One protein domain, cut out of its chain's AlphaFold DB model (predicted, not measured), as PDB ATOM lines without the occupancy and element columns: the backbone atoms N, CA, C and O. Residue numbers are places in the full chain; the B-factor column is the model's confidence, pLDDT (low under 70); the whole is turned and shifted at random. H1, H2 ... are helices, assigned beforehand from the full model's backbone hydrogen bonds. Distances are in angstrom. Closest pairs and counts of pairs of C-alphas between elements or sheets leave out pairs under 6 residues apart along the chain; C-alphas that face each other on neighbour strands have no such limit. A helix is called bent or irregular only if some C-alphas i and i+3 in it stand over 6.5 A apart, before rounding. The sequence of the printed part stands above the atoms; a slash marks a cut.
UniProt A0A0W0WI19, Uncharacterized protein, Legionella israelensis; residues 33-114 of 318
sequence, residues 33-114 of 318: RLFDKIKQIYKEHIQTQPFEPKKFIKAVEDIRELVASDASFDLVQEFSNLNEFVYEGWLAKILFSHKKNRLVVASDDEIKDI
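AT A GLANCE: This is residues 33 to 114 of the 318 residues of an uncharacterized protein of Legionella israelensis (UniProt A0A0W0WI19). Two helical hairpins, H1 with H2 and H3 with H4, make a small body with H5 crossing H1; a long link leads off to the short H6, which touches no helix. The 82 printed residues hold six named helices, H1 to H6 in order. The domain is all helix and compact, radius of gyration of the C-alphas 12.7 A, spans 34 by 30 by 22 A.

HOW THE PARTS SIT: H1, residues 33 to 46, is the hub. Its residues 41 to 45 alone touch H2, residues 53 to 62, at a shallow tilt of 6 degrees, opposite ways; the closest C-alphas, His 45 and Phe 56, are 5.8 A apart. H3, residues 64 to 70, and H4, residues 73 to 80, touch at 7 degrees, a shallow tilt; the closest C-alphas, Ala 68 and Val 76, are 5.7 A apart. H5, residues 84 to 96, touches H1 at a steep tilt of 61 degrees; the closest C-alphas, Ile 38 and Leu 91, are 6.5 A apart. H6, residues 111 to 114, is apart from H5. Every O i to N i+4 pair is within hydrogen-bond range in H1, H2, H3 and H4, 7 of 9 in H5; H6 is too short.

IN THESE COORDINATES: H1, 19.2 A long, begins at C-alpha 33 (388.065, 484.760, 391.576). H5, 19.8 A long, is irregular: C-alphas 85 and 88 are 7.4 A apart. H6 ends at C-alpha 114 (400.230, 478.368, 394.955).

THE WHOLE: The farthest C-alphas, Pro 50 and Phe 73, are 33.9 A apart. The printed part has no cut. The H5 to H6 link, residues 97 to 110, is long. Residues 69 to 74 and 95 to 114 have pLDDT under 70.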
ATOM      1  N   ARG A  33     388.601 483.435 391.904       70.56
ATOM      2  CA  ARG A  33     388.065 484.760 391.576       70.56
ATOM      3  C   ARG A  33     388.590 485.844 392.521       70.56
ATOM      4  O   ARG A  33     389.015 486.905 392.064       70.56
ATOM      5  N   LEU A  34     388.570 485.593 393.830       76.12
ATOM      6  CA  LEU A  34     389.090 486.529 394.824       76.12
ATOM      7  C   LEU A  34     390.617 486.642 394.732       76.12
ATOM      8  O   LEU A  34     391.146 487.749 394.811       76.12
ATOM      9  N   PHE A  35     391.322 485.534 394.501       76.69
ATOM     10  CA  PHE A  35     392.772 485.527 394.299       76.69
ATOM     11  C   PHE A  35     393.187 486.374 393.094       76.69
ATOM     12  O   PHE A  35     394.051 487.245 393.222       76.69
ATOM     13  N   ASP A  36     392.530 486.189 391.952       78.50
ATOM     14  CA  ASP A  36     392.796 486.958 390.738       78.50
ATOM     15  C   ASP A  36     392.505 488.441 390.940       78.50
ATOM     16  O   ASP A  36     393.280 489.299 390.503       78.50
ATOM     17  N   LYS A  37     391.434 488.760 391.671       84.75
ATOM     18  CA  LYS A  37     391.102 490.145 391.990       84.75
ATOM     19  C   LYS A  37     392.136 490.792 392.913       84.75
ATOM     20  O   LYS A  37     392.554 491.922 392.664       84.75
ATOM     21  N   ILE A  38     392.605 490.069 393.930       84.56
ATOM     22  CA  ILE A  38     393.691 490.518 394.813       84.56
ATOM     23  C   ILE A  38     394.984 490.722 394.008       84.56
ATOM     24  O   ILE A  38     395.648 491.749 394.164       84.56
ATOM     25  N   LYS A  39     395.316 489.798 393.095       83.69
ATOM     26  CA  LYS A  39     396.480 489.906 392.201       83.69
ATOM     27  C   LYS A  39     396.379 491.129 391.285       83.69
ATOM     28  O   LYS A  39     397.369 491.843 391.117       83.69
ATOM     29  N   GLN A  40     395.195 491.391 390.726       87.00
ATOM     30  CA  GLN A  40     394.921 492.573 389.906       87.00
ATOM     31  C   GLN A  40     395.188 493.859 390.698       87.00
ATOM     32  O   GLN A  40     395.983 494.682 390.254       87.00
ATOM     33  N   ILE A  41     394.595 493.999 391.888       86.62
ATOM     34  CA  ILE A  41     394.752 495.191 392.741       86.62
ATOM     35  C   ILE A  41     396.213 495.409 393.118       86.62
ATOM     36  O   ILE A  41     396.721 496.529 393.042       86.62
ATOM     37  N   TYR A  42     396.911 494.336 393.491       83.94
ATOM     38  CA  TYR A  42     398.320 494.410 393.851       83.94
ATOM     39  C   TYR A  42     399.180 494.903 392.680       83.94
ATOM     40  O   TYR A  42     400.013 495.798 392.842       83.94
ATOM     41  N   LYS A  43     398.935 494.384 391.474       83.75
ATOM     42  CA  LYS A  43     399.632 494.829 390.264       83.75
ATOM     43  C   LYS A  43     399.293 496.276 389.898       83.75
ATOM     44  O   LYS A  43     400.193 497.036 389.566       83.75
ATOM     45  N   GLU A  44     398.016 496.649 389.941       85.69
ATOM     46  CA  GLU A  44     397.520 497.954 389.485       85.69
ATOM     47  C   GLU A  44     397.852 499.105 390.424       85.69
ATOM     48  O   GLU A  44     397.969 500.236 389.951       85.69
ATOM     49  N   HIS A  45     397.988 498.831 391.722       83.25
ATOM     50  CA  HIS A  45     398.146 499.876 392.726       83.25
ATOM     51  C   HIS A  45     399.437 499.780 393.520       83.25
ATOM     52  O   HIS A  45     399.976 500.825 393.839       83.25
ATOM     53  N   ILE A  46     399.942 498.588 393.848       78.69
ATOM     54  CA  ILE A  46     401.116 498.449 394.729       78.69
ATOM     55  C   ILE A  46     402.417 498.396 393.912       78.69
ATOM     56  O   ILE A  46     403.430 498.967 394.311       78.69
ATOM     57  N   GLN A  47     402.400 497.749 392.742       77.50
ATOM     58  CA  GLN A  47     403.589 497.624 391.885       77.50
ATOM     59  C   GLN A  47     403.789 498.788 390.903       77.50
ATOM     60  O   GLN A  47     404.889 498.969 390.378       77.50
ATOM     61  N   THR A  48     402.750 499.573 390.628       74.31
ATOM     62  CA  THR A  48     402.806 500.731 389.727       74.31
ATOM     63  C   THR A  48     403.209 501.993 390.489       74.31
ATOM     64  O   THR A  48     402.840 502.206 391.641       74.31
ATOM     65  N   GLN A  49     403.994 502.855 389.839       74.88
ATOM     66  CA  GLN A  49     404.358 504.171 390.361       74.88
ATOM     67  C   GLN A  49     403.835 505.265 389.421       74.88
ATOM     68  O   GLN A  49     403.947 505.103 388.201       74.88
ATOM     69  N   PRO A  50     403.315 506.389 389.953       83.62
ATOM     70  CA  PRO A  50     403.192 506.718 391.380       83.62
ATOM     71  C   PRO A  50     402.033 505.988 392.087       83.62
ATOM     72  O   PRO A  50     400.971 505.796 391.501       83.62
ATOM     73  N   PHE A  51     402.225 505.630 393.364       82.56
ATOM     74  CA  PHE A  51     401.161 505.073 394.212       82.56
ATOM     75  C   PHE A  51     400.026 506.091 394.404       82.56
ATOM     76  O   PHE A  51     400.268 507.233 394.801       82.56
ATOM     77  N   GLU A  52     398.781 505.672 394.168       86.50
ATOM     78  CA  GLU A  52     397.590 506.514 394.319       86.50
ATOM     79  C   GLU A  52     396.668 505.997 395.448       86.50
ATOM     80  O   GLU A  52     395.763 505.195 395.185       86.50
ATOM     81  N   PRO A  53     396.818 506.488 396.699       84.12
ATOM     82  CA  PRO A  53     396.116 505.947 397.868       84.12
ATOM     83  C   PRO A  53     394.589 505.921 397.731       84.12
ATOM     84  O   PRO A  53     393.943 504.956 398.120       84.12
ATOM     85  N   LYS A  54     393.995 506.964 397.136       87.12
ATOM     86  CA  LYS A  54     392.534 507.056 396.966       87.12
ATOM     87  C   LYS A  54     391.985 505.987 396.022       87.12
ATOM     88  O   LYS A  54     390.903 505.464 396.267       87.12
ATOM     89  N   LYS A  55     392.714 505.673 394.945       88.25
ATOM     90  CA  LYS A  55     392.322 504.608 394.013       88.25
ATOM     91  C   LYS A  55     392.504 503.236 394.657       88.25
ATOM     92  O   LYS A  55     391.624 502.399 394.514       88.25
ATOM     93  N   PHE A  56     393.587 503.053 395.413       86.75
ATOM     94  CA  PHE A  56     393.838 501.822 396.159       86.75
ATOM     95  C   PHE A  56     392.739 501.533 397.192       86.75
ATOM     96  O   PHE A  56     392.182 500.443 397.182       86.75
ATOM     97  N   ILE A  57     392.372 502.513 398.029       85.69
ATOM     98  CA  ILE A  57     391.303 502.346 399.031       85.69
ATOM     99  C   ILE A  57     389.987 501.958 398.355       85.69
ATOM    100  O   ILE A  57     389.356 500.994 398.774       85.69
ATOM    101  N   LYS A  58     389.619 502.641 397.264       88.75
ATOM    102  CA  LYS A  58     388.412 502.304 396.505       88.75
ATOM    103  C   LYS A  58     388.454 500.869 395.964       88.75
ATOM    104  O   LYS A  58     387.494 500.131 396.125       88.75
ATOM    105  N   ALA A  59     389.577 500.452 395.380       87.75
ATOM    106  CA  ALA A  59     389.735 499.089 394.881       87.75
ATOM    107  C   ALA A  59     389.640 498.037 396.004       87.75
ATOM    108  O   ALA A  59     389.134 496.939 395.779       87.75
ATOM    109  N   VAL A  60     390.095 498.367 397.218       86.12
ATOM    110  CA  VAL A  60     389.944 497.504 398.398       86.12
ATOM    111  C   VAL A  60     388.493 497.453 398.891       86.12
ATOM    112  O   VAL A  60     388.013 496.388 399.277       86.12
ATOM    113  N   GLU A  61     387.770 498.574 398.866       86.12
ATOM    114  CA  GLU A  61     386.332 498.599 399.165       86.12
ATOM    115  C   GLU A  61     385.545 497.738 398.170       86.12
ATOM    116  O   GLU A  61     384.701 496.944 398.591       86.12
ATOM    117  N   ASP A  62     385.893 497.810 396.882       84.62
ATOM    118  CA  ASP A  62     385.257 497.042 395.806       84.62
ATOM    119  C   ASP A  62     385.425 495.518 395.977       84.62
ATOM    120  O   ASP A  62     384.616 494.745 395.465       84.62
ATOM    121  N   ILE A  63     386.446 495.049 396.711       87.31
ATOM    122  CA  ILE A  63     386.613 493.614 397.005       87.31
ATOM    123  C   ILE A  63     386.013 493.182 398.334       87.31
ATOM    124  O   ILE A  63     386.060 491.994 398.638       87.31
ATOM    125  N   ARG A  64     385.429 494.079 399.133       85.19
ATOM    126  CA  ARG A  64     384.850 493.711 400.435       85.19
ATOM    127  C   ARG A  64     383.728 492.679 400.297       85.19
ATOM    128  O   ARG A  64     383.670 491.732 401.079       85.19
ATOM    129  N   GLU A  65     382.873 492.836 399.291       78.69
ATOM    130  CA  GLU A  65     381.797 491.881 398.985       78.69
ATOM    131  C   GLU A  65     382.353 490.534 398.510       78.69
ATOM    132  O   GLU A  65     381.872 489.472 398.917       78.69
ATOM    133  N   LEU A  66     383.423 490.570 397.709       77.25
ATOM    134  CA  LEU A  66     384.145 489.374 397.285       77.25
ATOM    135  C   LEU A  66     384.794 488.678 398.481       77.25
ATOM    136  O   LEU A  66     384.651 487.478 398.618       77.25
ATOM    137  N   VAL A  67     385.438 489.397 399.401       79.00
ATOM    138  CA  VAL A  67     386.003 488.794 400.618       79.00
ATOM    139  C   VAL A  67     384.911 488.110 401.439       79.00
ATOM    140  O   VAL A  67     385.098 486.970 401.852       79.00
ATOM    141  N   ALA A  68     383.760 488.754 401.635       71.44
ATOM    142  CA  ALA A  68     382.659 488.184 402.411       71.44
ATOM    143  C   ALA A  68     382.103 486.870 401.826       71.44
ATOM    144  O   ALA A  68     381.717 485.982 402.586       71.44
ATOM    145  N   SER A  69     382.071 486.750 400.495       61.41
ATOM    146  CA  SER A  69     381.514 485.590 399.782       61.41
ATOM    147  C   SER A  69     382.552 484.513 399.448       61.41
ATOM    148  O   SER A  69     382.248 483.324 399.516       61.41
ATOM    149  N   ASP A  70     383.788 484.915 399.155       67.69
ATOM    150  CA  ASP A  70     384.806 484.060 398.544       67.69
ATOM    151  C   ASP A  70     386.002 483.773 399.455       67.69
ATOM    152  O   ASP A  70     386.909 483.044 399.049       67.69
ATOM    153  N   ALA A  71     386.048 484.335 400.666       69.75
ATOM    154  CA  ALA A  71     387.071 484.017 401.655       69.75
ATOM    155  C   ALA A  71     386.528 483.124 402.776       69.75
ATOM    156  O   ALA A  71     385.329 483.043 403.058       69.75
ATOM    157  N   SER A  72     387.444 482.463 403.477       62.41
ATOM    158  CA  SER A  72     387.124 481.760 404.715       62.41
ATOM    159  C   SER A  72     386.608 482.746 405.782       62.41
ATOM    160  O   SER A  72     387.069 483.881 405.865       62.41
ATOM    161  N   PHE A  73     385.695 482.312 406.664       60.31
ATOM    162  CA  PHE A  73     385.157 483.187 407.725       60.31
ATOM    163  C   PHE A  73     386.239 483.862 408.593       60.31
ATOM    164  O   PHE A  73     386.039 484.982 409.048       60.31
ATOM    165  N   ASP A  74     387.390 483.216 408.806       62.50
ATOM    166  CA  ASP A  74     388.451 483.791 409.643       62.50
ATOM    167  C   ASP A  74     389.176 484.913 408.893       62.50
ATOM    168  O   ASP A  74     389.472 485.948 409.483       62.50
ATOM    169  N   LEU A  75     389.349 484.768 407.574       71.69
ATOM    170  CA  LEU A  75     389.843 485.834 406.703       71.69
ATOM    171  C   LEU A  75     388.841 486.983 406.570       71.69
ATOM    172  O   LEU A  75     389.257 488.136 406.543       71.69
ATOM    173  N   VAL A  76     387.534 486.696 406.546       72.06
ATOM    174  CA  VAL A  76     386.483 487.730 406.594       72.06
ATOM    175  C   VAL A  76     386.562 488.517 407.901       72.06
ATOM    176  O   VAL A  76     386.518 489.748 407.879       72.06
ATOM    177  N   GLN A  77     386.704 487.829 409.038       74.06
ATOM    178  CA  GLN A  77     386.868 488.465 410.347       74.06
ATOM    179  C   GLN A  77     388.166 489.268 410.425       74.06
ATOM    180  O   GLN A  77     388.146 490.398 410.907       74.06
ATOM    181  N   GLU A  78     389.283 488.724 409.936       80.38
ATOM    182  CA  GLU A  78     390.554 489.446 409.857       80.38
ATOM    183  C   GLU A  78     390.377 490.722 409.028       80.38
ATOM    184  O   GLU A  78     390.610 491.809 409.548       80.38
ATOM    185  N   PHE A  79     389.871 490.600 407.796       82.06
ATOM    186  CA  PHE A  79     389.663 491.717 406.874       82.06
ATOM    187  C   PHE A  79     388.740 492.799 407.446       82.06
ATOM    188  O   PHE A  79     389.041 493.985 407.340       82.06
ATOM    189  N   SER A  80     387.648 492.403 408.103       81.06
ATOM    190  CA  SER A  80     386.678 493.331 408.707       81.06
ATOM    191  C   SER A  80     387.255 494.138 409.871       81.06
ATOM    192  O   SER A  80     386.757 495.220 410.172       81.06
ATOM    193  N   ASN A  81     388.299 493.618 410.521       84.44
ATOM    194  CA  ASN A  81     388.981 494.267 411.639       84.44
ATOM    195  C   ASN A  81     390.247 495.029 411.210       84.44
ATOM    196  O   ASN A  81     390.915 495.625 412.060       84.44
ATOM    197  N   LEU A  82     390.606 495.014 409.920       82.12
ATOM    198  CA  LEU A  82     391.770 495.743 409.429       82.12
ATOM    199  C   LEU A  82     391.540 497.250 409.483       82.12
ATOM    200  O   LEU A  82     390.492 497.773 409.108       82.12
ATOM    201  N   ASN A  83     392.590 497.958 409.882       81.56
ATOM    202  CA  ASN A  83     392.677 499.390 409.665       81.56
ATOM    203  C   ASN A  83     392.967 499.658 408.175       81.56
ATOM    204  O   ASN A  83     393.725 498.915 407.550       81.56
ATOM    205  N   GLU A  84     392.408 500.740 407.626       75.31
ATOM    206  CA  GLU A  84     392.585 501.161 406.232       75.31
ATOM    207  C   GLU A  84     394.051 501.268 405.788       75.31
ATOM    208  O   GLU A  84     394.378 501.007 404.631       75.31
ATOM    209  N   PHE A  85     394.958 501.552 406.723       73.31
ATOM    210  CA  PHE A  85     396.397 501.642 406.461       73.31
ATOM    211  C   PHE A  85     397.118 500.287 406.372       73.31
ATOM    212  O   PHE A  85     398.309 500.254 406.077       73.31
ATOM    213  N   VAL A  86     396.437 499.170 406.647       81.38
ATOM    214  CA  VAL A  86     397.057 497.833 406.763       81.38
ATOM    215  C   VAL A  86     396.612 496.889 405.637       81.38
ATOM    216  O   VAL A  86     397.124 495.775 405.519       81.38
ATOM    217  N   TYR A  87     395.719 497.336 404.746       80.25
ATOM    218  CA  TYR A  87     395.227 496.512 403.639       80.25
ATOM    219  C   TYR A  87     396.333 496.023 402.701       80.25
ATOM    220  O   TYR A  87     396.290 494.876 402.271       80.25
ATOM    221  N   GLU A  88     397.356 496.835 402.430       77.00
ATOM    222  CA  GLU A  88     398.510 496.414 401.624       77.00
ATOM    223  C   GLU A  88     399.208 495.190 402.236       77.00
ATOM    224  O   GLU A  88     399.465 494.203 401.546       77.00
ATOM    225  N   GLY A  89     399.455 495.229 403.548       76.50
ATOM    226  CA  GLY A  89     400.075 494.131 404.283       76.50
ATOM    227  C   GLY A  89     399.217 492.869 404.278       76.50
ATOM    228  O   GLY A  89     399.754 491.767 404.171       76.50
ATOM    229  N   TRP A  90     397.892 493.016 404.333       81.69
ATOM    230  CA  TRP A  90     396.971 491.887 404.233       81.69
ATOM    231  C   TRP A  90     396.927 491.290 402.823       81.69
ATOM    232  O   TRP A  90     397.076 490.080 402.682       81.69
ATOM    233  N   LEU A  91     396.818 492.105 401.767       78.75
ATOM    234  CA  LEU A  91     396.851 491.616 400.379       78.75
ATOM    235  C   LEU A  91     398.173 490.908 400.076       78.75
ATOM    236  O   LEU A  91     398.176 489.831 399.482       78.75
ATOM    237  N   ALA A  92     399.292 491.468 400.546       71.25
ATOM    238  CA  ALA A  92     400.590 490.813 400.478       71.25
ATOM    239  C   ALA A  92     400.571 489.483 401.247       71.25
ATOM    240  O   ALA A  92     400.924 488.450 400.685       71.25
ATOM    241  N   LYS A  93     400.108 489.465 402.503       72.62
ATOM    242  CA  LYS A  93     399.992 488.234 403.300       72.62
ATOM    243  C   LYS A  93     399.229 487.151 402.537       72.62
ATOM    244  O   LYS A  93     399.738 486.044 402.463       72.62
ATOM    245  N   ILE A  94     398.088 487.479 401.934       72.31
ATOM    246  CA  ILE A  94     397.257 486.548 401.157       72.31
ATOM    247  C   ILE A  94     397.962 486.053 399.887       72.31
ATOM    248  O   ILE A  94     397.929 484.861 399.588       72.31
ATOM    249  N   LEU A  95     398.648 486.937 399.156       66.88
ATOM    250  CA  LEU A  95     399.423 486.555 397.970       66.88
ATOM    251  C   LEU A  95     400.655 485.700 398.312       66.88
ATOM    252  O   LEU A  95     401.103 484.914 397.477       66.88
ATOM    253  N   PHE A  96     401.207 485.842 399.523       57.62
ATOM    254  CA  PHE A  96     402.478 485.232 399.934       57.62
ATOM    255  C   PHE A  96     402.341 484.109 400.980       57.62
ATOM    256  O   PHE A  96     403.327 483.435 401.305       57.62
ATOM    257  N   SER A  97     401.143 483.845 401.504       55.12
ATOM    258  CA  SER A  97     400.891 482.769 402.462       55.12
ATOM    259  C   SER A  97     400.825 481.412 401.761       55.12
ATOM    260  O   SER A  97     399.740 480.919 401.488       55.12
ATOM    261  N   HIS A  98     401.991 480.782 401.531       44.66
ATOM    262  CA  HIS A  98     402.172 479.390 401.986       44.66
ATOM    263  C   HIS A  98     403.607 478.823 402.091       44.66
ATOM    264  O   HIS A  98     403.748 477.646 402.424       44.66
ATOM    265  N   LYS A  99     404.707 479.567 401.905       38.03
ATOM    266  CA  LYS A  99     406.054 478.995 402.157       38.03
ATOM    267  C   LYS A  99     407.007 479.981 402.850       38.03
ATOM    268  O   LYS A  99     407.747 480.707 402.208       38.03
ATOM    269  N   LYS A 100     407.076 479.877 404.185       38.06
ATOM    270  CA  LYS A 100     408.225 480.261 405.040       38.06
ATOM    271  C   LYS A 100     408.533 481.759 405.258       38.06
ATOM    272  O   LYS A 100     409.657 482.161 404.978       38.06
ATOM    273  N   ASN A 101     407.636 482.543 405.873       32.41
ATOM    274  CA  ASN A 101     407.963 483.809 406.582       32.41
ATOM    275  C   ASN A 101     409.003 484.744 405.912       32.41
ATOM    276  O   ASN A 101     409.769 485.431 406.587       32.41
ATOM    277  N   ARG A 102     409.063 484.777 404.580       31.42
ATOM    278  CA  ARG A 102     409.986 485.617 403.823       31.42
ATOM    279  C   ARG A 102     409.211 486.202 402.660       31.42
ATOM    280  O   ARG A 102     408.858 485.493 401.727       31.42
ATOM    281  N   LEU A 103     408.952 487.503 402.759       33.97
ATOM    282  CA  LEU A 103     408.536 488.348 401.648       33.97
ATOM    283  C   LEU A 103     409.690 488.382 400.639       33.97
ATOM    284  O   LEU A 103     410.623 489.169 400.783       33.97
ATOM    285  N   VAL A 104     409.666 487.484 399.658       32.66
ATOM    286  CA  VAL A 104     410.497 487.587 398.456       32.66
ATOM    287  C   VAL A 104     409.573 487.437 397.258       32.66
ATOM    288  O   VAL A 104     408.724 486.550 397.231       32.66
ATOM    289  N   VAL A 105     409.727 488.361 396.309       37.31
ATOM    290  CA  VAL A 105     408.967 488.452 395.061       37.31
ATOM    291  C   VAL A 105     409.109 487.140 394.298       37.31
ATOM    292  O   VAL A 105     410.196 486.819 393.824       37.31
ATOM    293  N   ALA A 106     408.012 486.394 394.215       40.03
ATOM    294  CA  ALA A 106     407.949 485.150 393.476       40.03
ATOM    295  C   ALA A 106     407.704 485.434 391.984       40.03
ATOM    296  O   ALA A 106     406.833 486.230 391.629       40.03
ATOM    297  N   SER A 107     408.488 484.800 391.119       47.62
ATOM    298  CA  SER A 107     408.314 484.807 389.660       47.62
ATOM    299  C   SER A 107     407.051 484.037 389.234       47.62
ATOM    300  O   SER A 107     406.536 483.219 389.994       47.62
ATOM    301  N   ASP A 108     406.545 484.251 388.010       48.41
ATOM    302  CA  ASP A 108     405.339 483.568 387.497       48.41
ATOM    303  C   ASP A 108     405.435 482.024 387.538       48.41
ATOM    304  O   ASP A 108     404.414 481.338 387.633       48.41
ATOM    305  N   ASP A 109     406.646 481.456 387.543       45.44
ATOM    306  CA  ASP A 109     406.861 480.012 387.685       45.44
ATOM    307  C   ASP A 109     406.716 479.500 389.132       45.44
ATOM    308  O   ASP A 109     406.360 478.337 389.336       45.44
ATOM    309  N   GLU A 110     406.885 480.355 390.145       44.00
ATOM    310  CA  GLU A 110     406.664 480.016 391.562       44.00
ATOM    311  C   GLU A 110     405.172 480.056 391.950       44.00
ATOM    312  O   GLU A 110     404.760 479.423 392.925       44.00
ATOM    313  N   ILE A 111     404.327 480.703 391.135       47.06
ATOM    314  CA  ILE A 111     402.863 480.761 391.304       47.06
ATOM    315  C   ILE A 111     402.194 479.400 391.019       47.06
ATOM    316  O   ILE A 111     401.123 479.107 391.555       47.06
ATOM    317  N   LYS A 112     402.826 478.505 390.247       45.56
ATOM    318  CA  LYS A 112     402.286 477.153 389.980       45.56
ATOM    319  C   LYS A 112     402.141 476.300 391.248       45.56
ATOM    320  O   LYS A 112     401.237 475.470 391.311       45.56
ATOM    321  N   ASP A 113     402.966 476.537 392.266       44.06
ATOM    322  CA  ASP A 113     402.880 475.858 393.565       44.06
ATOM    323  C   ASP A 113     401.770 476.435 394.475       44.06
ATOM    324  O   ASP A 113     401.301 475.737 395.377       44.06
ATOM    325  N   ILE A 114     401.312 477.674 394.219       46.50
ATOM    326  CA  ILE A 114     400.230 478.368 394.955       46.50
ATOM    327  C   ILE A 114     398.849 477.793 394.594       46.50
ATOM    328  O   ILE A 114     397.941 477.786 395.425       46.50
TER     329      ILE A 114